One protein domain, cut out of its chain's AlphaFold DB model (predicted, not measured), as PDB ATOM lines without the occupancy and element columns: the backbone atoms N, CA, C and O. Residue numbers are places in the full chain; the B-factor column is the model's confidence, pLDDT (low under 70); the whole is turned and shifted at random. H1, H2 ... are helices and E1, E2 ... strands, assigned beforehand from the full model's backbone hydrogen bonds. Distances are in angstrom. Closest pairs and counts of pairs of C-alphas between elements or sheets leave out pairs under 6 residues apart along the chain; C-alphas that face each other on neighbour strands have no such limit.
ATOM      1  N   THR A  69     172.002 173.478 220.912       88.50
ATOM      2  CA  THR A  69     171.328 172.255 220.448       88.50
ATOM      3  C   THR A  69     170.045 171.940 221.212       88.50
ATOM      4  O   THR A  69     169.166 171.272 220.672       88.50
ATOM      5  N   ALA A  70     169.881 172.455 222.433       91.75
ATOM      6  CA  ALA A  70     168.643 172.304 223.191       91.75
ATOM      7  C   ALA A  70     167.463 173.031 222.525       91.75
ATOM      8  O   ALA A  70     166.328 172.555 222.634       91.75
ATOM      9  N   MET A  71     167.743 174.125 221.803       93.81
ATOM     10  CA  MET A  71     166.744 174.952 221.121       93.81
ATOM     11  C   MET A  71     166.190 174.289 219.850       93.81
ATOM     12  O   MET A  71     165.107 174.652 219.407       93.81
ATOM     13  N   GLU A  72     166.882 173.304 219.265       95.00
ATOM     14  CA  GLU A  72     166.405 172.611 218.062       95.00
ATOM     15  C   GLU A  72     165.088 171.861 218.323       95.00
ATOM     16  O   GLU A  72     164.928 171.159 219.332       95.00
ATOM     17  N   GLY A  73     164.154 171.979 217.377       96.12
ATOM     18  CA  GLY A  73     162.892 171.252 217.376       96.12
ATOM     19  C   GLY A  73     161.672 172.145 217.190       96.12
ATOM     20  O   GLY A  73     161.765 173.306 216.795       96.12
ATOM     21  N   THR A  74     160.507 171.567 217.464       97.44
ATOM     22  CA  THR A  74     159.220 172.257 217.396       97.44
ATOM     23  C   THR A  74     158.755 172.621 218.797       97.44
ATOM     24  O   THR A  74     158.825 171.809 219.719       97.44
ATOM     25  N   TRP A  75     158.253 173.839 218.930       97.88
ATOM     26  CA  TRP A  75     157.831 174.447 220.179       97.88
ATOM     27  C   TRP A  75     156.413 174.994 220.033       97.88
ATOM     28  O   TRP A  75     156.042 175.488 218.965       97.88
ATOM     29  N   THR A  76     155.622 174.923 221.096       97.31
ATOM     30  CA  THR A  76     154.246 175.430 221.133       97.31
ATOM     31  C   THR A  76     154.142 176.504 222.200       97.31
ATOM     32  O   THR A  76     154.624 176.312 223.314       97.31
ATOM     33  N   LEU A  77     153.540 177.642 221.849       97.38
ATOM     34  CA  LEU A  77     153.379 178.753 222.778       97.38
ATOM     35  C   LEU A  77     152.503 178.308 223.947       97.38
ATOM     36  O   LEU A  77     151.371 177.865 223.737       97.38
ATOM     37  N   SER A  78     153.032 178.425 225.160       96.75
ATOM     38  CA  SER A  78     152.332 178.052 226.384       96.75
ATOM     39  C   SER A  78     151.896 179.282 227.161       96.75
ATOM     40  O   SER A  78     150.751 179.353 227.608       96.75
ATOM     41  N   GLN A  79     152.776 180.275 227.281       96.50
ATOM     42  CA  GLN A  79     152.526 181.477 228.066       96.50
ATOM     43  C   GLN A  79     153.147 182.715 227.419       96.50
ATOM     44  O   GLN A  79     154.054 182.637 226.592       96.50
ATOM     45  N   VAL A  80     152.650 183.880 227.817       96.81
ATOM     46  CA  VAL A  80     153.200 185.182 227.445       96.81
ATOM     47  C   VAL A  80     153.413 185.987 228.714       96.81
ATOM     48  O   VAL A  80     152.476 186.201 229.484       96.81
ATOM     49  N   TYR A  81     154.641 186.442 228.926       95.19
ATOM     50  CA  TYR A  81     154.960 187.467 229.904       95.19
ATOM     51  C   TYR A  81     154.870 188.842 229.248       95.19
ATOM     52  O   TYR A  81     155.490 189.080 228.211       95.19
ATOM     53  N   ALA A  82     154.101 189.739 229.849       92.94
ATOM     54  CA  ALA A  82     153.952 191.124 229.427       92.94
ATOM     55  C   ALA A  82     153.309 191.940 230.555       92.94
ATOM     56  O   ALA A  82     152.619 191.382 231.408       92.94
ATOM     57  N   ASP A  83     153.518 193.259 230.575       87.88
ATOM     58  CA  ASP A  83     152.937 194.159 231.588       87.88
ATOM     59  C   ASP A  83     153.211 193.717 233.049       87.88
ATOM     60  O   ASP A  83     152.402 193.948 233.954       87.88
ATOM     61  N   GLY A  84     154.350 193.058 233.297       87.56
ATOM     62  CA  GLY A  84     154.732 192.562 234.625       87.56
ATOM     63  C   GLY A  84     154.011 191.286 235.077       87.56
ATOM     64  O   GLY A  84     154.044 190.958 236.263       87.56
ATOM     65  N   ALA A  85     153.317 190.578 234.179       90.88
ATOM     66  CA  ALA A  85     152.587 189.358 234.508       90.88
ATOM     67  C   ALA A  85     152.699 188.286 233.416       90.88
ATOM     68  O   ALA A  85     152.761 188.578 232.226       90.88
ATOM     69  N   THR A  86     152.658 187.019 233.837       93.88
ATOM     70  CA  THR A  86     152.568 185.870 232.926       93.88
ATOM     71  C   THR A  86     151.109 185.469 232.739       93.88
ATOM     72  O   THR A  86     150.379 185.305 233.719       93.88
ATOM     73  N   THR A  87     150.691 185.297 231.487       94.94
ATOM     74  CA  THR A  87     149.341 184.875 231.101       94.94
ATOM     75  C   THR A  87     149.415 183.635 230.219       94.94
ATOM     76  O   THR A  87     150.274 183.548 229.344       94.94
ATOM     77  N   ASP A  88     148.508 182.681 230.430       96.62
ATOM     78  CA  ASP A  88     148.415 181.496 229.578       96.62
ATOM     79  C   ASP A  88     147.996 181.885 228.156       96.62
ATOM     80  O   ASP A  88     147.063 182.669 227.951       96.62
ATOM     81  N   ALA A  89     148.677 181.311 227.168       96.38
ATOM     82  CA  ALA A  89     148.349 181.524 225.773       96.38
ATOM     83  C   ALA A  89     147.062 180.784 225.382       96.38
ATOM     84  O   ALA A  89     146.691 179.745 225.939       96.38
ATOM     85  N   VAL A  90     146.376 181.306 224.368       96.75
ATOM     86  CA  VAL A  90     145.291 180.595 223.695       96.75
ATOM     87  C   VAL A  90     145.862 179.311 223.088       96.75
ATOM     88  O   VAL A  90     146.920 179.317 222.459       96.75
ATOM     89  N   ALA A  91     145.154 178.195 223.275       94.31
ATOM     90  CA  ALA A  91     145.580 176.903 222.748       94.31
ATOM     91  C   ALA A  91     145.827 176.974 221.233       94.31
ATOM     92  O   ALA A  91     145.032 177.564 220.498       94.31
ATOM     93  N   ASP A  92     146.930 176.366 220.792       92.06
ATOM     94  CA  ASP A  92     147.370 176.335 219.394       92.06
ATOM     95  C   ASP A  92     147.554 177.730 218.763       92.06
ATOM     96  O   ASP A  92     147.543 177.868 217.541       92.06
ATOM     97  N   ALA A  93     147.738 178.786 219.567       94.81
ATOM     98  CA  ALA A  93     147.860 180.142 219.040       94.81
ATOM     99  C   ALA A  93     149.097 180.332 218.163       94.81
ATOM    100  O   ALA A  93     149.040 181.040 217.152       94.81
ATOM    101  N   MET A  94     150.209 179.704 218.543       95.06
ATOM    102  CA  MET A  94     151.494 179.888 217.889       95.06
ATOM    103  C   MET A  94     152.393 178.664 218.080       95.06
ATOM    104  O   MET A  94     152.418 178.041 219.144       95.06
ATOM    105  N   SER A  95     153.163 178.343 217.047       95.62
ATOM    106  CA  SER A  95     154.220 177.336 217.086       95.62
ATOM    107  C   SER A  95     155.506 177.891 216.497       95.62
ATOM    108  O   SER A  95     155.465 178.658 215.531       95.62
ATOM    109  N   PHE A  96     156.640 177.451 217.026       96.62
ATOM    110  CA  PHE A  96     157.952 177.869 216.572       96.62
ATOM    111  C   PHE A  96     158.817 176.656 216.238       96.62
ATOM    112  O   PHE A  96     159.042 175.786 217.074       96.62
ATOM    113  N   GLU A  97     159.272 176.569 214.994       96.81
ATOM    114  CA  GLU A  97     160.160 175.505 214.532       96.81
ATOM    115  C   GLU A  97     161.576 176.055 214.388       96.81
ATOM    116  O   GLU A  97     161.801 177.008 213.640       96.81
ATOM    117  N   ILE A  98     162.523 175.448 215.099       96.19
ATOM    118  CA  ILE A  98     163.936 175.812 215.086       96.19
ATOM    119  C   ILE A  98     164.740 174.686 214.451       96.19
ATOM    120  O   ILE A  98     164.618 173.524 214.840       96.19
ATOM    121  N   SER A  99     165.619 175.059 213.524       94.31
ATOM    122  CA  SER A  99     166.602 174.155 212.932       94.31
ATOM    123  C   SER A  99     168.009 174.735 213.013       94.31
ATOM    124  O   SER A  99     168.203 175.955 212.934       94.31
ATOM    125  N   LEU A 100     168.985 173.845 213.172       91.31
ATOM    126  CA  LEU A 100     170.398 174.191 213.249       91.31
ATOM    127  C   LEU A 100     171.115 173.797 211.962       91.31
ATOM    128  O   LEU A 100     170.969 172.686 211.454       91.31
ATOM    129  N   GLU A 101     171.934 174.708 211.456       88.06
ATOM    130  CA  GLU A 101     172.806 174.469 210.313       88.06
ATOM    131  C   GLU A 101     174.253 174.654 210.751       88.06
ATOM    132  O   GLU A 101     174.629 175.694 211.285       88.06
ATOM    133  N   LEU A 102     175.074 173.631 210.528       83.94
ATOM    134  CA  LEU A 102     176.490 173.694 210.858       83.94
ATOM    135  C   LEU A 102     177.195 174.685 209.924       83.94
ATOM    136  O   LEU A 102     177.085 174.560 208.704       83.94
ATOM    137  N   ASP A 103     177.935 175.642 210.482       75.56
ATOM    138  CA  ASP A 103     178.689 176.605 209.682       75.56
ATOM    139  C   ASP A 103     180.037 175.997 209.248       75.56
ATOM    140  O   ASP A 103     180.885 175.686 210.091       75.56
ATOM    141  N   PRO A 104     180.273 175.805 207.935       66.38
ATOM    142  CA  PRO A 104     181.487 175.170 207.450       66.38
ATOM    143  C   PRO A 104     182.718 176.086 207.476       66.38
ATOM    144  O   PRO A 104     183.821 175.602 207.221       66.38
ATOM    145  N   SER A 105     182.560 177.391 207.731       63.38
ATOM    146  CA  SER A 105     183.664 178.362 207.685       63.38
ATOM    147  C   SER A 105     184.715 178.164 208.785       63.38
ATOM    148  O   SER A 105     185.864 178.543 208.583       63.38
ATOM    149  N   GLU A 106     184.360 177.480 209.875       60.28
ATOM    150  CA  GLU A 106     185.249 177.147 211.002       60.28
ATOM    151  C   GLU A 106     185.670 175.658 211.021       60.28
ATOM    152  O   GLU A 106     186.315 175.189 211.959       60.28
ATOM    153  N   LEU A 107     185.350 174.881 209.976       53.31
ATOM    154  CA  LEU A 107     185.668 173.446 209.914       53.31
ATOM    155  C   LEU A 107     187.133 173.116 209.571       53.31
ATOM    156  O   LEU A 107     187.450 171.935 209.404       53.31
ATOM    157  N   VAL A 108     188.031 174.092 209.395       50.50
ATOM    158  CA  VAL A 108     189.332 173.809 208.769       50.50
ATOM    159  C   VAL A 108     190.474 174.661 209.321       50.50
ATOM    160  O   VAL A 108     190.559 175.844 209.019       50.50
ATOM    161  N   ASP A 109     191.433 174.011 209.989       48.22
ATOM    162  CA  ASP A 109     192.831 174.444 209.945       48.22
ATOM    163  C   ASP A 109     193.775 173.238 209.754       48.22
ATOM    164  O   ASP A 109     193.862 172.320 210.575       48.22
ATOM    165  N   GLU A 110     194.481 173.229 208.617       50.19
ATOM    166  CA  GLU A 110     195.435 172.205 208.163       50.19
ATOM    167  C   GLU A 110     196.730 172.197 209.010       50.19
ATOM    168  O   GLU A 110     197.814 172.455 208.499       50.19
ATOM    169  N   ALA A 111     196.662 171.908 210.311       48.66
ATOM    170  CA  ALA A 111     197.829 171.461 211.097       48.66
ATOM    171  C   ALA A 111     197.489 170.973 212.513       48.66
ATOM    172  O   ALA A 111     198.301 170.264 213.113       48.66
ATOM    173  N   ALA A 112     196.323 171.324 213.056       46.28
ATOM    174  CA  ALA A 112     195.891 170.929 214.390       46.28
ATOM    175  C   ALA A 112     194.547 170.200 214.287       46.28
ATOM    176  O   ALA A 112     193.643 170.651 213.598       46.28
ATOM    177  N   TYR A 113     194.424 169.050 214.947       48.72
ATOM    178  CA  TYR A 113     193.228 168.198 214.981       48.72
ATOM    179  C   TYR A 113     192.073 168.841 215.785       48.72
ATOM    180  O   TYR A 113     191.518 168.219 216.686       48.72
ATOM    181  N   ILE A 114     191.708 170.086 215.489       50.69
ATOM    182  CA  ILE A 114     190.615 170.804 216.146       50.69
ATOM    183  C   ILE A 114     189.525 170.991 215.095       50.69
ATOM    184  O   ILE A 114     189.630 171.846 214.225       50.69
ATOM    185  N   HIS A 115     188.499 170.143 215.137       54.72
ATOM    186  CA  HIS A 115     187.270 170.411 214.396       54.72
ATOM    187  C   HIS A 115     186.446 171.335 215.288       54.72
ATOM    188  O   HIS A 115     186.070 170.919 216.377       54.72
ATOM    189  N   ASN A 116     186.208 172.578 214.883       58.62
ATOM    190  CA  ASN A 116     185.253 173.445 215.560       58.62
ATOM    191  C   ASN A 116     183.873 173.228 214.913       58.62
ATOM    192  O   ASN A 116     183.763 173.282 213.691       58.62
ATOM    193  N   GLN A 117     182.842 172.907 215.696       69.50
ATOM    194  CA  GLN A 117     181.474 172.741 215.194       69.50
ATOM    195  C   GLN A 117     180.622 173.849 215.792       69.50
ATOM    196  O   GLN A 117     180.289 173.811 216.972       69.50
ATOM    197  N   VAL A 118     180.293 174.834 214.968       75.19
ATOM    198  CA  VAL A 118     179.434 175.964 215.326       75.19
ATOM    199  C   VAL A 118     178.160 175.913 214.495       75.19
ATOM    200  O   VAL A 118     178.166 175.406 213.368       75.19
ATOM    201  N   TYR A 119     177.059 176.415 215.051       82.25
ATOM    202  CA  TYR A 119     175.740 176.315 214.431       82.25
ATOM    203  C   TYR A 119     175.122 177.690 214.209       82.25
ATOM    204  O   TYR A 119     174.990 178.497 215.133       82.25
ATOM    205  N   ASN A 120     174.674 177.922 212.981       87.94
ATOM    206  CA  ASN A 120     173.683 178.939 212.678       87.94
ATOM    207  C   ASN A 120     172.300 178.396 213.050       87.94
ATOM    208  O   ASN A 120     172.014 177.212 212.867       87.94
ATOM    209  N   LEU A 121     171.436 179.265 213.559       92.38
ATOM    210  CA  LEU A 121     170.087 178.910 213.980       92.38
ATOM    211  C   LEU A 121     169.085 179.612 213.066       92.38
ATOM    212  O   LEU A 121     169.172 180.818 212.828       92.38
ATOM    213  N   THR A 122     168.120 178.858 212.548       93.94
ATOM    214  CA  THR A 122     166.981 179.409 211.806       93.94
ATOM    215  C   THR A 122     165.679 179.033 212.491       93.94
ATOM    216  O   THR A 122     165.535 177.923 213.000       93.94
ATOM    217  N   GLY A 123     164.743 179.977 212.518       94.38
ATOM    218  CA  GLY A 123     163.450 179.838 213.169       94.38
ATOM    219  C   GLY A 123     162.305 180.167 212.216       94.38
ATOM    220  O   GLY A 123     162.399 181.097 211.412       94.38
ATOM    221  N   ARG A 124     161.203 179.426 212.323       94.62
ATOM    222  CA  ARG A 124     159.949 179.670 211.604       94.62
ATOM    223  C   ARG A 124     158.799 179.747 212.599       94.62
ATOM    224  O   ARG A 124     158.415 178.735 213.182       94.62
ATOM    225  N   LEU A 125     158.241 180.940 212.766       93.88
ATOM    226  CA  LEU A 125     157.081 181.187 213.613       93.88
ATOM    227  C   LEU A 125     155.801 181.060 212.782       93.88
ATOM    228  O   LEU A 125     155.705 181.603 211.681       93.88
ATOM    229  N   THR A 126     154.834 180.306 213.296       93.44
ATOM    230  CA  THR A 126     153.549 180.037 212.640       93.44
ATOM    231  C   THR A 126     152.416 180.359 213.601       93.44
ATOM    232  O   THR A 126     152.467 179.961 214.763       93.44
ATOM    233  N   PHE A 127     151.385 181.043 213.111       93.62
ATOM    234  CA  PHE A 127     150.187 181.383 213.877       93.62
ATOM    235  C   PHE A 127     149.066 180.391 213.571       93.62
ATOM    236  O   PHE A 127     148.790 180.111 212.405       93.62
ATOM    237  N   GLY A 128     148.411 179.871 214.607       92.69
ATOM    238  CA  GLY A 128     147.311 178.913 214.467       92.69
ATOM    239  C   GLY A 128     145.914 179.525 214.580       92.69
ATOM    240  O   GLY A 128     144.929 178.846 214.297       92.69
ATOM    241  N   LEU A 129     145.794 180.806 214.950       94.19
ATOM    242  CA  LEU A 129     144.492 181.472 215.064       94.19
ATOM    243  C   LEU A 129     143.981 181.959 213.702       94.19
ATOM    244  O   LEU A 129     144.634 182.767 213.043       94.19
ATOM    245  N   ASP A 130     142.761 181.557 213.336       93.00
ATOM    246  CA  ASP A 130     142.102 181.924 212.070       93.00
ATOM    247  C   ASP A 130     142.076 183.436 211.798       93.00
ATOM    248  O   ASP A 130     142.198 183.875 210.657       93.00
ATOM    249  N   THR A 131     141.899 184.249 212.840       91.88
ATOM    250  CA  THR A 131     141.859 185.711 212.713       91.88
ATOM    251  C   THR A 131     143.212 186.273 212.273       91.88
ATOM    252  O   THR A 131     143.267 187.160 211.419       91.88
ATOM    253  N   ILE A 132     144.305 185.738 212.828       91.62
ATOM    254  CA  ILE A 132     145.669 186.147 212.483       91.62
ATOM    255  C   ILE A 132     146.002 185.645 211.079       91.62
ATOM    256  O   ILE A 132     146.412 186.427 210.227       91.62
ATOM    257  N   THR A 133     145.748 184.365 210.797       90.81
ATOM    258  CA  THR A 133     146.071 183.769 209.492       90.81
ATOM    259  C   THR A 133     145.318 184.439 208.345       90.81
ATOM    260  O   THR A 133     145.900 184.661 207.289       90.81
ATOM    261  N   GLN A 134     144.056 184.833 208.543       91.19
ATOM    262  CA  GLN A 134     143.300 185.601 207.546       91.19
ATOM    263  C   GLN A 134     143.864 187.008 207.329       91.19
ATOM    264  O   GLN A 134     143.857 187.482 206.195       91.19
ATOM    265  N   THR A 135     144.341 187.664 208.390       89.94
ATOM    266  CA  THR A 135     144.961 188.996 208.306       89.94
ATOM    267  C   THR A 135     146.257 188.922 207.502       89.94
ATOM    268  O   THR A 135     146.406 189.636 206.518       89.94
ATOM    269  N   LEU A 136     147.137 187.979 207.844       89.44
ATOM    270  CA  LEU A 136     148.404 187.759 207.142       89.44
ATOM    271  C   LEU A 136     148.191 187.336 205.681       89.44
ATOM    272  O   LEU A 136     148.850 187.847 204.779       89.44
ATOM    273  N   ALA A 137     147.221 186.455 205.418       87.88
ATOM    274  CA  ALA A 137     146.911 186.005 204.063       87.88
ATOM    275  C   ALA A 137     146.334 187.113 203.169       87.88
ATOM    276  O   ALA A 137     146.527 187.068 201.954       87.88
ATOM    277  N   ALA A 138     145.614 188.089 203.737       88.19
ATOM    278  CA  ALA A 138     145.068 189.211 202.973       88.19
ATOM    279  C   ALA A 138     146.169 190.094 202.370       88.19
ATOM    280  O   ALA A 138     145.972 190.651 201.289       88.19
ATOM    281  N   ASP A 139     147.319 190.151 203.039       85.62
ATOM    282  CA  ASP A 139     148.462 190.975 202.664       85.62
ATOM    283  C   ASP A 139     149.660 190.145 202.162       85.62
ATOM    284  O   ASP A 139     150.778 190.642 202.067       85.62
ATOM    285  N   GLU A 140     149.413 188.881 201.792       84.31
ATOM    286  CA  GLU A 140     150.400 187.955 201.212       84.31
ATOM    287  C   GLU A 140     151.631 187.703 202.113       84.31
ATOM    288  O   GLU A 140     152.719 187.393 201.625       84.31
ATOM    289  N   VAL A 141     151.463 187.784 203.440       82.69
ATOM    290  CA  VAL A 141     152.506 187.433 204.416       82.69
ATOM    291  C   VAL A 141     152.499 185.924 204.639       82.69
ATOM    292  O   VAL A 141     151.595 185.366 205.262       82.69
ATOM    293  N   GLU A 142     153.513 185.246 204.105       70.81
ATOM    294  CA  GLU A 142     153.554 183.781 204.081       70.81
ATOM    295  C   GLU A 142     154.142 183.161 205.360       70.81
ATOM    296  O   GLU A 142     153.764 182.048 205.728       70.81
ATOM    297  N   GLU A 143     155.087 183.829 206.033       77.75
ATOM    298  CA  GLU A 143     155.851 183.228 207.135       77.75
ATOM    299  C   GLU A 143     156.669 184.247 207.938       77.75
ATOM    300  O   GLU A 143     157.271 185.159 207.379       77.75
ATOM    301  N   TYR A 144     156.789 184.020 209.246       88.25
ATOM    302  CA  TYR A 144     157.687 184.782 210.112       88.25
ATOM    303  C   TYR A 144     158.995 184.010 210.255       88.25
ATOM    304  O   TYR A 144     159.068 182.986 210.940       88.25
ATOM    305  N   LYS A 145     160.034 184.480 209.566       91.06
ATOM    306  CA  LYS A 145     161.347 183.828 209.540       91.06
ATOM    307  C   LYS A 145     162.367 184.590 210.364       91.06
ATOM    308  O   LYS A 145     162.654 185.748 210.068       91.06
ATOM    309  N   GLY A 146     162.956 183.889 211.323       91.06
ATOM    310  CA  GLY A 146     164.039 184.353 212.172       91.06
ATOM    311  C   GLY A 146     165.366 183.667 211.847       91.06
ATOM    312  O   GLY A 146     165.400 182.523 211.390       91.06
ATOM    313  N   SER A 147     166.479 184.359 212.078       92.25
ATOM    314  CA  SER A 147     167.813 183.753 212.002       92.25
ATOM    315  C   SER A 147     168.782 184.362 213.006       92.25
ATOM    316  O   SER A 147     168.714 185.561 213.290       92.25
ATOM    317  N   THR A 148     169.703 183.533 213.487       89.06
ATOM    318  CA  THR A 148     170.811 183.900 214.367       89.06
ATOM    319  C   THR A 148     172.091 183.298 213.804       89.06
ATOM    320  O   THR A 148     172.149 182.098 213.522       89.06
ATOM    321  N   ALA A 149     173.117 184.128 213.622       85.56
ATOM    322  CA  ALA A 149     174.432 183.643 213.223       85.56
ATOM    323  C   ALA A 149     175.165 183.068 214.439       85.56
ATOM    324  O   ALA A 149     175.003 183.574 215.546       85.56
ATOM    325  N   TRP A 150     176.028 182.072 214.245       79.94
ATOM    326  CA  TRP A 150     176.820 181.500 215.343       79.94
ATOM    327  C   TRP A 150     177.647 182.557 216.101       79.94
ATOM    328  O   TRP A 150     177.858 182.444 217.306       79.94
ATOM    329  N   SER A 151     178.075 183.619 215.410       80.00
ATOM    330  CA  SER A 151     178.834 184.733 215.986       80.00
ATOM    331  C   SER A 151     178.022 185.617 216.937       80.00
ATOM    332  O   SER A 151     178.612 186.394 217.682       80.00
ATOM    333  N   ASP A 152     176.688 185.549 216.873       82.81
ATOM    334  CA  ASP A 152     175.789 186.303 217.753       82.81
ATOM    335  C   ASP A 152     175.605 185.599 219.120       82.81
ATOM    336  O   ASP A 152     175.087 186.208 220.054       82.81
ATOM    337  N   PHE A 153     176.043 184.341 219.263       80.94
ATOM    338  CA  PHE A 153     176.049 183.622 220.540       80.94
ATOM    339  C   PHE A 153     177.313 183.918 221.352       80.94
ATOM    340  O   PHE A 153     178.381 184.224 220.801       80.94
ATOM    341  N   ALA A 154     177.215 183.752 222.674       73.38
ATOM    342  CA  ALA A 154     178.387 183.765 223.534       73.38
ATOM    343  C   ALA A 154     179.372 182.670 223.092       73.38
ATOM    344  O   ALA A 154     179.002 181.522 222.851       73.38
ATOM    345  N   GLN A 155     180.644 183.040 222.966       67.94
ATOM    346  CA  GLN A 155     181.699 182.111 222.572       67.94
ATOM    347  C   GLN A 155     182.230 181.415 223.828       67.94
ATOM    348  O   GLN A 155     182.715 182.080 224.746       67.94
ATOM    349  N   GLY A 156     182.098 180.090 223.892       61.56
ATOM    350  CA  GLY A 156     182.535 179.284 225.028       61.56
ATOM    351  C   GLY A 156     184.043 179.025 225.073       61.56
ATOM    352  O   GLY A 156     184.811 179.421 224.196       61.56
ATOM    353  N   GLU A 157     184.469 178.329 226.126       56.78
ATOM    354  CA  GLU A 157     185.855 177.889 226.314       56.78
ATOM    355  C   GLU A 157     186.162 176.626 225.488       56.78
ATOM    356  O   GLU A 157     185.274 175.820 225.212       56.78
ATOM    357  N   VAL A 158     187.434 176.432 225.113       56.91
ATOM    358  CA  VAL A 158     187.915 175.192 224.478       56.91
ATOM    359  C   VAL A 158     187.853 174.069 225.512       56.91
ATOM    360  O   VAL A 158     188.568 174.115 226.514       56.91
ATOM    361  N   VAL A 159     186.990 173.075 225.287       57.56
ATOM    362  CA  VAL A 159     186.575 172.145 226.347       57.56
ATOM    363  C   VAL A 159     187.665 171.143 226.731       57.56
ATOM    364  O   VAL A 159     187.705 170.760 227.894       57.56
ATOM    365  N   THR A 160     188.578 170.755 225.835       53.84
ATOM    366  CA  THR A 160     189.856 170.031 226.074       53.84
ATOM    367  C   THR A 160     190.507 169.788 224.700       53.84
ATOM    368  O   THR A 160     189.879 170.025 223.671       53.84
ATOM    369  N   ASP A 161     191.761 169.332 224.640       46.72
ATOM    370  CA  ASP A 161     192.428 168.922 223.394       46.72
ATOM    371  C   ASP A 161     191.589 167.845 222.658       46.72
ATOM    372  O   ASP A 161     191.580 166.674 223.043       46.72
ATOM    373  N   GLY A 162     190.826 168.266 221.640       49.53
ATOM    374  CA  GLY A 162     189.906 167.424 220.860       49.53
ATOM    375  C   GLY A 162     188.405 167.552 221.176       49.53
ATOM    376  O   GLY A 162     187.620 166.894 220.495       49.53
ATOM    377  N   GLU A 163     187.986 168.383 222.138       48.50
ATOM    378  CA  GLU A 163     186.567 168.659 222.433       48.50
ATOM    379  C   GLU A 163     186.239 170.164 222.320       48.50
ATOM    380  O   GLU A 163     186.987 171.031 222.768       48.50
ATOM    381  N   PHE A 164     185.116 170.416 221.642       57.06
ATOM    382  CA  PHE A 164     184.716 171.593 220.858       57.06
ATOM    383  C   PHE A 164     184.545 172.911 221.634       57.06
ATOM    384  O   PHE A 164     184.462 172.914 222.860       57.06
ATOM    385  N   TYR A 165     184.434 174.036 220.910       59.75
ATOM    386  CA  TYR A 165     183.894 175.278 221.472       59.75
ATOM    387  C   TYR A 165     182.438 175.051 221.877       59.75
ATOM    388  O   TYR A 165     181.636 174.562 221.081       59.75
ATOM    389  N   LYS A 166     182.084 175.427 223.103       63.62
ATOM    390  CA  LYS A 166     180.672 175.537 223.473       63.62
ATOM    391  C   LYS A 166     180.087 176.796 222.844       63.62
ATOM    392  O   LYS A 166     180.734 177.841 222.846       63.62
ATOM    393  N   GLN A 167     178.843 176.709 222.389       72.19
ATOM    394  CA  GLN A 167     178.026 177.855 221.991       72.19
ATOM    395  C   GLN A 167     176.873 177.977 222.999       72.19
ATOM    396  O   GLN A 167     175.749 177.570 222.686       72.19
ATOM    397  N   PRO A 168     177.162 178.390 224.252       77.94
ATOM    398  CA  PRO A 168     176.165 178.385 225.301       77.94
ATOM    399  C   PRO A 168     175.311 179.651 225.278       77.94
ATOM    400  O   PRO A 168     175.750 180.731 224.878       77.94
ATOM    401  N   GLY A 169     174.121 179.504 225.836       83.75
ATOM    402  CA  GLY A 169     173.295 180.592 226.297       83.75
ATOM    403  C   GLY A 169     172.426 181.237 225.221       83.75
ATOM    404  O   GLY A 169     172.320 180.759 224.087       83.75
ATOM    405  N   PRO A 170     171.749 182.322 225.614       90.88
ATOM    406  CA  PRO A 170     170.868 183.071 224.741       90.88
ATOM    407  C   PRO A 170     171.635 183.843 223.667       90.88
ATOM    408  O   PRO A 170     172.833 184.110 223.775       90.88
ATOM    409  N   ALA A 171     170.910 184.238 222.630       92.31
ATOM    410  CA  ALA A 171     171.419 185.077 221.561       92.31
ATOM    411  C   ALA A 171     170.319 185.984 221.021       92.31
ATOM    412  O   ALA A 171     169.176 185.988 221.477       92.31
ATOM    413  N   THR A 172     170.674 186.757 220.007       92.31
ATOM    414  CA  THR A 172     169.734 187.596 219.280       92.31
ATOM    415  C   THR A 172     169.253 186.906 218.008       92.31
ATOM    416  O   THR A 172     170.054 186.448 217.197       92.31
ATOM    417  N   MET A 173     167.947 186.884 217.770       93.56
ATOM    418  CA  MET A 173     167.330 186.435 216.529       93.56
ATOM    419  C   MET A 173     166.740 187.605 215.751       93.56
ATOM    420  O   MET A 173     165.958 188.397 216.270       93.56
ATOM    421  N   ARG A 174     167.085 187.680 214.463       92.00
ATOM    422  CA  ARG A 174     166.550 188.682 213.537       92.00
ATOM    423  C   ARG A 174     165.406 188.094 212.725       92.00
ATOM    424  O   ARG A 174     165.647 187.201 211.911       92.00
ATOM    425  N   PHE A 175     164.202 188.613 212.926       88.81
ATOM    426  CA  PHE A 175     162.994 188.276 212.190       88.81
ATOM    427  C   PHE A 175     162.754 189.204 211.003       88.81
ATOM    428  O   PHE A 175     163.085 190.393 211.008       88.81
ATOM    429  N   LYS A 176     162.153 188.631 209.965       81.88
ATOM    430  CA  LYS A 176     161.562 189.366 208.850       81.88
ATOM    431  C   LYS A 176     160.067 189.534 209.085       81.88
ATOM    432  O   LYS A 176     159.463 188.698 209.750       81.88
ATOM    433  N   ASP A 177     159.522 190.602 208.514       70.44
ATOM    434  CA  ASP A 177     158.079 190.828 208.377       70.44
ATOM    435  C   ASP A 177     157.315 190.955 209.714       70.44
ATOM    436  O   ASP A 177     156.111 190.739 209.787       70.44
ATOM    437  N   VAL A 178     158.025 191.361 210.775       71.69
ATOM    438  CA  VAL A 178     157.446 191.710 212.085       71.69
ATOM    439  C   VAL A 178     157.028 193.187 212.137       71.69
ATOM    440  O   VAL A 178     156.112 193.540 212.870       71.69
ATOM    441  N   ASP A 179     157.638 194.054 211.327       66.31
ATOM    442  CA  ASP A 179     157.383 195.500 211.346       66.31
ATOM    443  C   ASP A 179     155.987 195.898 210.869       66.31
ATOM    444  O   ASP A 179     155.431 196.881 211.357       66.31
ATOM    445  N   ASP A 180     155.414 195.128 209.949       74.25
ATOM    446  CA  ASP A 180     154.113 195.451 209.368       74.25
ATOM    447  C   ASP A 180     152.935 194.865 210.179       74.25
ATOM    448  O   ASP A 180     151.815 195.365 210.066       74.25
ATOM    449  N   TYR A 181     153.169 193.848 211.030       79.62
ATOM    450  CA  TYR A 181     152.095 193.058 211.665       79.62
ATOM    451  C   TYR A 181     152.304 192.691 213.150       79.62
ATOM    452  O   TYR A 181     151.335 192.336 213.820       79.62
ATOM    453  N   GLY A 182     153.517 192.804 213.700       86.94
ATOM    454  CA  GLY A 182     153.820 192.468 215.098       86.94
ATOM    455  C   GLY A 182     153.611 190.985 215.449       86.94
ATOM    456  O   GLY A 182     153.585 190.121 214.571       86.94
ATOM    457  N   LEU A 183     153.472 190.687 216.748       90.75
ATOM    458  CA  LEU A 183     153.339 189.327 217.307       90.75
ATOM    459  C   LEU A 183     151.949 189.012 217.880       90.75
ATOM    460  O   LEU A 183     151.765 187.947 218.471       90.75
ATOM    461  N   PHE A 184     150.968 189.901 217.685       92.12
ATOM    462  CA  PHE A 184     149.554 189.625 217.982       92.12
ATOM    463  C   PHE A 184     149.276 189.245 219.454       92.12
ATOM    464  O   PHE A 184     148.450 188.372 219.738       92.12
ATOM    465  N   LEU A 185     149.982 189.871 220.413       93.06
ATOM    466  CA  LEU A 185     149.910 189.507 221.840       93.06
ATOM    467  C   LEU A 185     148.488 189.608 222.420       93.06
ATOM    468  O   LEU A 185     148.106 188.800 223.273       93.06
ATOM    469  N   ASP A 186     147.678 190.547 221.924       93.88
ATOM    470  CA  ASP A 186     146.281 190.701 222.327       93.88
ATOM    471  C   ASP A 186     145.421 189.514 221.888       93.88
ATOM    472  O   ASP A 186     144.591 189.037 222.665       93.88
ATOM    473  N   GLN A 187     145.636 188.976 220.684       94.19
ATOM    474  CA  GLN A 187     144.887 187.805 220.230       94.19
ATOM    475  C   GLN A 187     145.431 186.497 220.814       94.19
ATOM    476  O   GLN A 187     144.636 185.594 221.083       94.19
ATOM    477  N   VAL A 188     146.750 186.373 221.008       94.25
ATOM    478  CA  VAL A 188     147.361 185.111 221.460       94.25
ATOM    479  C   VAL A 188     147.292 184.898 222.970       94.25
ATOM    480  O   VAL A 188     147.300 183.748 223.396       94.25
ATOM    481  N   ALA A 189     147.203 185.957 223.779       93.31
ATOM    482  CA  ALA A 189     147.196 185.846 225.241       93.31
ATOM    483  C   ALA A 189     146.317 186.895 225.951       93.31
ATOM    484  O   ALA A 189     146.296 186.946 227.178       93.31
ATOM    485  N   GLY A 190     145.571 187.734 225.221       91.00
ATOM    486  CA  GLY A 190     144.727 188.770 225.835       91.00
ATOM    487  C   GLY A 190     145.515 189.913 226.484       91.00
ATOM    488  O   GLY A 190     144.969 190.623 227.329       91.00
ATOM    489  N   VAL A 191     146.785 190.067 226.109       90.06
ATOM    490  CA  VAL A 191     147.697 191.117 226.586       90.06
ATOM    491  C   VAL A 191     147.335 192.469 225.956       90.06
ATOM    492  O   VAL A 191     146.631 192.529 224.947       90.06
ATOM    493  N   SER A 192     147.777 193.578 226.557       84.44
ATOM    494  CA  SER A 192     147.546 194.912 226.000       84.44
ATOM    495  C   SER A 192     148.085 195.047 224.568       84.44
ATOM    496  O   SER A 192     149.251 194.768 224.299       84.44
ATOM    497  N   ALA A 193     147.247 195.557 223.659       79.00
ATOM    498  CA  ALA A 193     147.640 195.884 222.285       79.00
ATOM    499  C   ALA A 193     148.564 197.118 222.195       79.00
ATOM    500  O   ALA A 193     149.049 197.442 221.113       79.00
ATOM    501  N   ASP A 194     148.792 197.817 223.313       85.81
ATOM    502  CA  ASP A 194     149.679 198.983 223.369       85.81
ATOM    503  C   ASP A 194     151.170 198.593 223.407       85.81
ATOM    504  O   ASP A 194     152.032 199.463 223.266       85.81
ATOM    505  N   ILE A 195     151.488 197.304 223.592       87.69
ATOM    506  CA  ILE A 195     152.864 196.805 223.548       87.69
ATOM    507  C   ILE A 195     153.322 196.722 222.096       87.69
ATOM    508  O   ILE A 195     152.786 195.957 221.290       87.69
ATOM    509  N   ASP A 196     154.359 197.490 221.776       87.69
ATOM    510  CA  ASP A 196     154.983 197.441 220.466       87.69
ATOM    511  C   ASP A 196     155.753 196.125 220.288       87.69
ATOM    512  O   ASP A 196     156.735 195.845 220.976       87.69
ATOM    513  N   THR A 197     155.289 195.313 219.342       88.44
ATOM    514  CA  THR A 197     155.910 194.035 218.973       88.44
ATOM    515  C   THR A 197     156.515 194.062 217.577       88.44
ATOM    516  O   THR A 197     156.797 193.008 217.024       88.44
ATOM    517  N   THR A 198     156.725 195.252 217.004       87.19
ATOM    518  CA  THR A 198     157.260 195.437 215.644       87.19
ATOM    519  C   THR A 198     158.787 195.323 215.556       87.19
ATOM    520  O   THR A 198     159.357 195.380 214.462       87.19
ATOM    521  N   GLU A 199     159.469 195.130 216.691       84.25
ATOM    522  CA  GLU A 199     160.918 194.941 216.730       84.25
ATOM    523  C   GLU A 199     161.335 193.674 215.972       84.25
ATOM    524  O   GLU A 199     160.796 192.582 216.148       84.25
ATOM    525  N   LYS A 200     162.351 193.822 215.122       83.44
ATOM    526  CA  LYS A 200     162.877 192.739 214.285       83.44
ATOM    527  C   LYS A 200     163.895 191.889 215.020       83.44
ATOM    528  O   LYS A 200     164.253 190.820 214.545       83.44
ATOM    529  N   THR A 201     164.419 192.389 216.125       91.06
ATOM    530  CA  THR A 201     165.564 191.833 216.827       91.06
ATOM    531  C   THR A 201     165.120 191.366 218.205       91.06
ATOM    532  O   THR A 201     165.013 192.163 219.130       91.06
ATOM    533  N   LEU A 202     164.849 190.071 218.333       94.19
ATOM    534  CA  LEU A 202     164.362 189.462 219.568       94.19
ATOM    535  C   LEU A 202     165.480 188.685 220.253       94.19
ATOM    536  O   LEU A 202     166.386 188.173 219.597       94.19
ATOM    537  N   ILE A 203     165.412 188.566 221.568       94.81
ATOM    538  CA  ILE A 203     166.276 187.674 222.335       94.81
ATOM    539  C   ILE A 203     165.651 186.283 222.296       94.81
ATOM    540  O   ILE A 203     164.455 186.133 222.538       94.81
ATOM    541  N   ILE A 204     166.466 185.278 221.986       96.06
ATOM    542  CA  ILE A 204     166.106 183.862 222.012       96.06
ATOM    543  C   ILE A 204     167.000 183.131 223.012       96.06
ATOM    544  O   ILE A 204     168.215 183.328 223.027       96.06
ATOM    545  N   GLY A 205     166.417 182.280 223.848       95.31
ATOM    546  CA  GLY A 205     167.156 181.525 224.853       95.31
ATOM    547  C   GLY A 205     166.328 180.412 225.473       95.31
ATOM    548  O   GLY A 205     165.137 180.302 225.211       95.31
ATOM    549  N   MET A 206     166.958 179.589 226.303       95.50
ATOM    550  CA  MET A 206     166.253 178.632 227.157       95.50
ATOM    551  C   MET A 206     166.130 179.206 228.565       95.50
ATOM    552  O   MET A 206     167.005 179.963 228.981       95.50
ATOM    553  N   ASN A 207     165.098 178.819 229.308       94.12
ATOM    554  CA  ASN A 207     165.058 179.016 230.756       94.12
ATOM    555  C   ASN A 207     165.550 177.767 231.508       94.12
ATOM    556  O   ASN A 207     165.773 176.704 230.919       94.12
ATOM    557  N   GLY A 208     165.680 177.877 232.834       91.50
ATOM    558  CA  GLY A 208     166.101 176.766 233.697       91.50
ATOM    559  C   GLY A 208     165.118 175.585 233.768       91.50
ATOM    560  O   GLY A 208     165.476 174.521 234.273       91.50
ATOM    561  N   GLU A 209     163.895 175.745 233.257       91.56
ATOM    562  CA  GLU A 209     162.859 174.703 233.204       91.56
ATOM    563  C   GLU A 209     162.856 173.934 231.871       91.56
ATOM    564  O   GLU A 209     162.128 172.953 231.716       91.56
ATOM    565  N   GLY A 210     163.703 174.330 230.914       93.31
ATOM    566  CA  GLY A 210     163.767 173.720 229.586       93.31
ATOM    567  C   GLY A 210     162.700 174.233 228.617       93.31
ATOM    568  O   GLY A 210     162.435 173.576 227.610       93.31
ATOM    569  N   GLN A 211     162.110 175.395 228.899       96.31
ATOM    570  CA  GLN A 211     161.243 176.125 227.979       96.31
ATOM    571  C   GLN A 211     162.072 177.065 227.109       96.31
ATOM    572  O   GLN A 211     163.132 177.550 227.515       96.31
ATOM    573  N   LEU A 212     161.571 177.327 225.909       97.38
ATOM    574  CA  LEU A 212     162.171 178.286 224.998       97.38
ATOM    575  C   LEU A 212     161.549 179.666 225.232       97.38
ATOM    576  O   LEU A 212     160.329 179.815 225.250       97.38
ATOM    577  N   LEU A 213     162.404 180.669 225.362       97.56
ATOM    578  CA  LEU A 213     162.056 182.073 225.505       97.56
ATOM    579  C   LEU A 213     162.336 182.811 224.198       97.56
ATOM    580  O   LEU A 213     163.410 182.661 223.608       97.56
ATOM    581  N   LEU A 214     161.378 183.628 223.766       96.56
ATOM    582  CA  LEU A 214     161.526 184.543 222.641       96.56
ATOM    583  C   LEU A 214     160.868 185.881 222.980       96.56
ATOM    584  O   LEU A 214     159.650 185.957 223.108       96.56
ATOM    585  N   GLY A 215     161.641 186.953 223.097       95.19
ATOM    586  CA  GLY A 215     161.081 188.216 223.574       95.19
ATOM    587  C   GLY A 215     161.906 189.442 223.249       95.19
ATOM    588  O   GLY A 215     162.951 189.363 222.605       95.19
ATOM    589  N   TYR A 216     161.438 190.581 223.737       94.62
ATOM    590  CA  TYR A 216     162.125 191.857 223.624       94.62
ATOM    591  C   TYR A 216     162.373 192.459 225.007       94.62
ATOM    592  O   TYR A 216     161.515 192.413 225.892       94.62
ATOM    593  N   SER A 217     163.549 193.053 225.165       93.38
ATOM    594  CA  SER A 217     163.951 193.863 226.310       93.38
ATOM    595  C   SER A 217     164.669 195.105 225.780       93.38
ATOM    596  O   SER A 217     165.297 195.051 224.720       93.38
ATOM    597  N   GLU A 218     164.556 196.226 226.494       92.19
ATOM    598  CA  GLU A 218     165.353 197.420 226.183       92.19
ATOM    599  C   GLU A 218     166.841 197.184 226.487       92.19
ATOM    600  O   GLU A 218     167.723 197.818 225.898       92.19
ATOM    601  N   GLU A 219     167.122 196.243 227.387       92.94
ATOM    602  CA  GLU A 219     168.451 195.804 227.755       92.94
ATOM    603  C   GLU A 219     168.885 194.542 227.000       92.94
ATOM    604  O   GLU A 219     168.101 193.756 226.473       92.94
ATOM    605  N   HIS A 220     170.195 194.320 226.980       89.62
ATOM    606  CA  HIS A 220     170.808 193.154 226.355       89.62
ATOM    607  C   HIS A 220     170.790 191.936 227.288       89.62
ATOM    608  O   HIS A 220     171.852 191.470 227.713       89.62
ATOM    609  N   LEU A 221     169.596 191.440 227.639       91.00
ATOM    610  CA  LEU A 221     169.438 190.283 228.535       91.00
ATOM    611  C   LEU A 221     170.119 189.018 227.998       91.00
ATOM    612  O   LEU A 221     170.405 188.107 228.761       91.00
ATOM    613  N   GLU A 222     170.461 188.952 226.709       89.50
ATOM    614  CA  GLU A 222     171.264 187.854 226.172       89.50
ATOM    615  C   GLU A 222     172.707 187.830 226.717       89.50
ATOM    616  O   GLU A 222     173.437 186.854 226.538       89.50
ATOM    617  N   ARG A 223     173.153 188.897 227.390       87.69
ATOM    618  CA  ARG A 223     174.518 189.026 227.909       87.69
ATOM    619  C   ARG A 223     174.553 188.777 229.416       87.69
ATOM    620  O   ARG A 223     173.917 189.530 230.159       87.69
ATOM    621  N   PRO A 224     175.373 187.818 229.889       83.81
ATOM    622  CA  PRO A 224     175.518 187.538 231.311       83.81
ATOM    623  C   PRO A 224     175.846 188.788 232.136       83.81
ATOM    624  O   PRO A 224     176.745 189.556 231.788       83.81
ATOM    625  N   GLY A 225     175.148 188.954 233.263       83.06
ATOM    626  CA  GLY A 225     175.351 190.073 234.190       83.06
ATOM    627  C   GLY A 225     174.666 191.380 233.785       83.06
ATOM    628  O   GLY A 225     174.910 192.401 234.426       83.06
ATOM    629  N   THR A 226     173.834 191.364 232.743       85.06
ATOM    630  CA  THR A 226     172.962 192.494 232.408       85.06
ATOM    631  C   THR A 226     171.737 192.481 233.314       85.06
ATOM    632  O   THR A 226     171.052 191.468 233.416       85.06
ATOM    633  N   GLU A 227     171.477 193.606 233.972       85.94
ATOM    634  CA  GLU A 227     170.237 193.842 234.710       85.94
ATOM    635  C   GLU A 227     169.235 194.514 233.769       85.94
ATOM    636  O   GLU A 227     169.594 195.472 233.083       85.94
ATOM    637  N   GLY A 228     168.003 194.017 233.734       87.69
ATOM    638  CA  GLY A 228     166.925 194.545 232.905       87.69
ATOM    639  C   GLY A 228     165.674 193.685 233.033       87.69
ATOM    640  O   GLY A 228     165.696 192.645 233.696       87.69
ATOM    641  N   GLU A 229     164.594 194.114 232.393       90.56
ATOM    642  CA  GLU A 229     163.320 193.397 232.401       90.56
ATOM    643  C   GLU A 229     162.841 193.158 230.968       90.56
ATOM    644  O   GLU A 229     163.162 193.893 230.029       90.56
ATOM    645  N   TRP A 230     162.055 192.103 230.783       93.25
ATOM    646  CA  TRP A 230     161.364 191.884 229.522       93.25
ATOM    647  C   TRP A 230     160.270 192.937 229.345       93.25
ATOM    648  O   TRP A 230     159.438 193.128 230.229       93.25
ATOM    649  N   VAL A 231     160.211 193.555 228.168       93.81
ATOM    650  CA  VAL A 231     159.016 194.299 227.744       93.81
ATOM    651  C   VAL A 231     157.898 193.300 227.449       93.81
ATOM    652  O   VAL A 231     156.765 193.459 227.898       93.81
ATOM    653  N   TYR A 232     158.247 192.233 226.730       95.00
ATOM    654  CA  TYR A 232     157.429 191.038 226.586       95.00
ATOM    655  C   TYR A 232     158.317 189.817 226.335       95.00
ATOM    656  O   TYR A 232     159.415 189.930 225.783       95.00
ATOM    657  N   CYS A 233     157.825 188.637 226.696       96.38
ATOM    658  CA  CYS A 233     158.476 187.364 226.420       96.38
ATOM    659  C   CYS A 233     157.431 186.292 226.101       96.38
ATOM    660  O   CYS A 233     156.506 186.050 226.874       96.38
ATOM    661  N   LEU A 234     157.570 185.662 224.940       96.94
ATOM    662  CA  LEU A 234     156.832 184.471 224.550       96.94
ATOM    663  C   LEU A 234     157.548 183.252 225.140       96.94
ATOM    664  O   LEU A 234     158.745 183.065 224.914       96.94
ATOM    665  N   ILE A 235     156.810 182.424 225.871       97.69
ATOM    666  CA  ILE A 235     157.321 181.240 226.560       97.69
ATOM    667  C   ILE A 235     156.724 180.015 225.868       97.69
ATOM    668  O   ILE A 235     155.502 179.891 225.747       97.69
ATOM    669  N   PHE A 236     157.583 179.122 225.381       97.75
ATOM    670  CA  PHE A 236     157.171 177.943 224.633       97.75
ATOM    671  C   PHE A 236     157.587 176.650 225.322       97.75
ATOM    672  O   PHE A 236     158.733 176.484 225.745       97.75
ATOM    673  N   ASP A 237     156.681 175.681 225.291       97.25
ATOM    674  CA  ASP A 237     156.969 174.306 225.674       97.25
ATOM    675  C   ASP A 237     157.416 173.497 224.459       97.25
ATOM    676  O   ASP A 237     156.962 173.714 223.327       97.25
ATOM    677  N   LYS A 238     158.310 172.530 224.682       95.69
ATOM    678  CA  LYS A 238     158.750 171.630 223.616       95.69
ATOM    679  C   LYS A 238     157.580 170.747 223.190       95.69
ATOM    680  O   LYS A 238     156.943 170.116 224.035       95.69
ATOM    681  N   ALA A 239     157.303 170.691 221.889       88.50
ATOM    682  CA  ALA A 239     156.268 169.813 221.364       88.50
ATOM    683  C   ALA A 239     156.632 168.344 221.649       88.50
ATOM    684  O   ALA A 239     157.798 167.951 221.551       88.50
TER     685      ALA A 239
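AT A GLANCE: This is residues 69 to 239 of the 240 residues of an uncharacterized protein of uncultured Flavonifractor sp (UniProt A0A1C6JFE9). Eight strands close into a barrel, ringed in the order E1, E3, E4, E5, E8, E9, E10, E11 and back to E1, with the short E2 paired beside E1 and the short helix H2 on the barrel's outside. The link from E3 to E4 and the small hairpin of E6 and E7 both reach far from the barrel toward one end of the domain and make much of its length; H1 lies at the opposite end. The 171 printed residues hold eleven named strands and two named helices, in the order E1 E2 E3 E4 H1 E5 E6 E7 E8 H2 E9 E10 E11, and the barrel's neighbour strands are antiparallel. The class is mostly strand, though only 83 residues, under half, are in named elements. The whole is compact by its radius of gyration of the C-alphas, 17.4 A, yet elongated in outline, with spans of 57 by 36 by 26 A.

IN THESE COORDINATES: Find C-alpha 73 at (162.892, 171.252, 217.376), where E1, residues 73 to 82, begins; it is 24.9 A long and bends by 61 degrees at residue 78. Next round the ring, E3, residues 94 to 102, covers 26.7 A and ends at C-alpha 102, (176.490, 173.694, 210.858); E4, residues 119 to 127, covers 26.1 A. Then look for E5, residues 144 to 148, E8, residues 171 to 175, E9, residues 201 to 206 and 16.8 A long, and E10, residues 212 to 217 and 15.7 A long. The ring's last strand, E11, residues 230 to 238, runs 21.3 A to C-alpha 238 at (158.750, 171.630, 223.616). Outside the ring are E2, residues 85 to 88, E6, residues 158 to 160, and E7, residues 163 to 165. The helices are H1, residues 130 to 138 and 12.0 A long, and H2, residues 185 to 189.

HOW THE PARTS SIT: Start at E1, where E3 and E2 lie on one side and E11 on the other side. N 75 and O 96 of E1 and E3 are 2.8 A apart, within hydrogen-bond range, and so are N 80 and O 87 of the hairpin E1 and E2, at 2.8 A. The ring closes where N 81 and O 233 of E1 and E11 stand 2.8 A apart. In the hairpin E3 and E4, the directions differ by 162 degrees and N 97 and O 124 are 3.0 A apart. Further round, look at N 123 and O 146 of E4 and E5, 2.9 A, N 147 and O 174 of E5 and E8, 3.0 A, and N 173 and O 202 of E8 and E9, 2.7 A. E9, E10 and E11 form a meander, each strand the antiparallel neighbour of the one before; N 203 and O 215 are 2.8 A apart, and N 214 and O 234 are 2.9 A apart. H2 is on the barrel, outside it, at a height over the sheet of 7.7 A, and only just over E1, on which 3 of its 5 C-alphas fall; their closest C-alphas are those of Val 80 and Ala 189, 6.4 A. H1 is not on the barrel, but only just, with 4 pairs of C-alphas within 10 A; its closest C-alphas with E4 are those of Phe 127 and Thr 133, 6.5 A. H1 and H2 are close but not clearly touching, Ile 132 and Gln 187 being their closest C-alphas at 8.0 A. In both helices every O i to N i+4 pair is within hydrogen-bond range. The hairpin E6 and E7 has N 163 and O 160 at 2.9 A, and E7 is apart from E8.

THE WHOLE: The two C-alphas farthest apart are those of Ala 111 and Thr 131, 57.8 A. The printed part has no cut. The long links are E3 to E4, H2 to E9 and E10 to E11. The mean pLDDT of the printed part is 84.8; look for values under 70 at residues 104 to 117, residues 155 to 166 and residue 179.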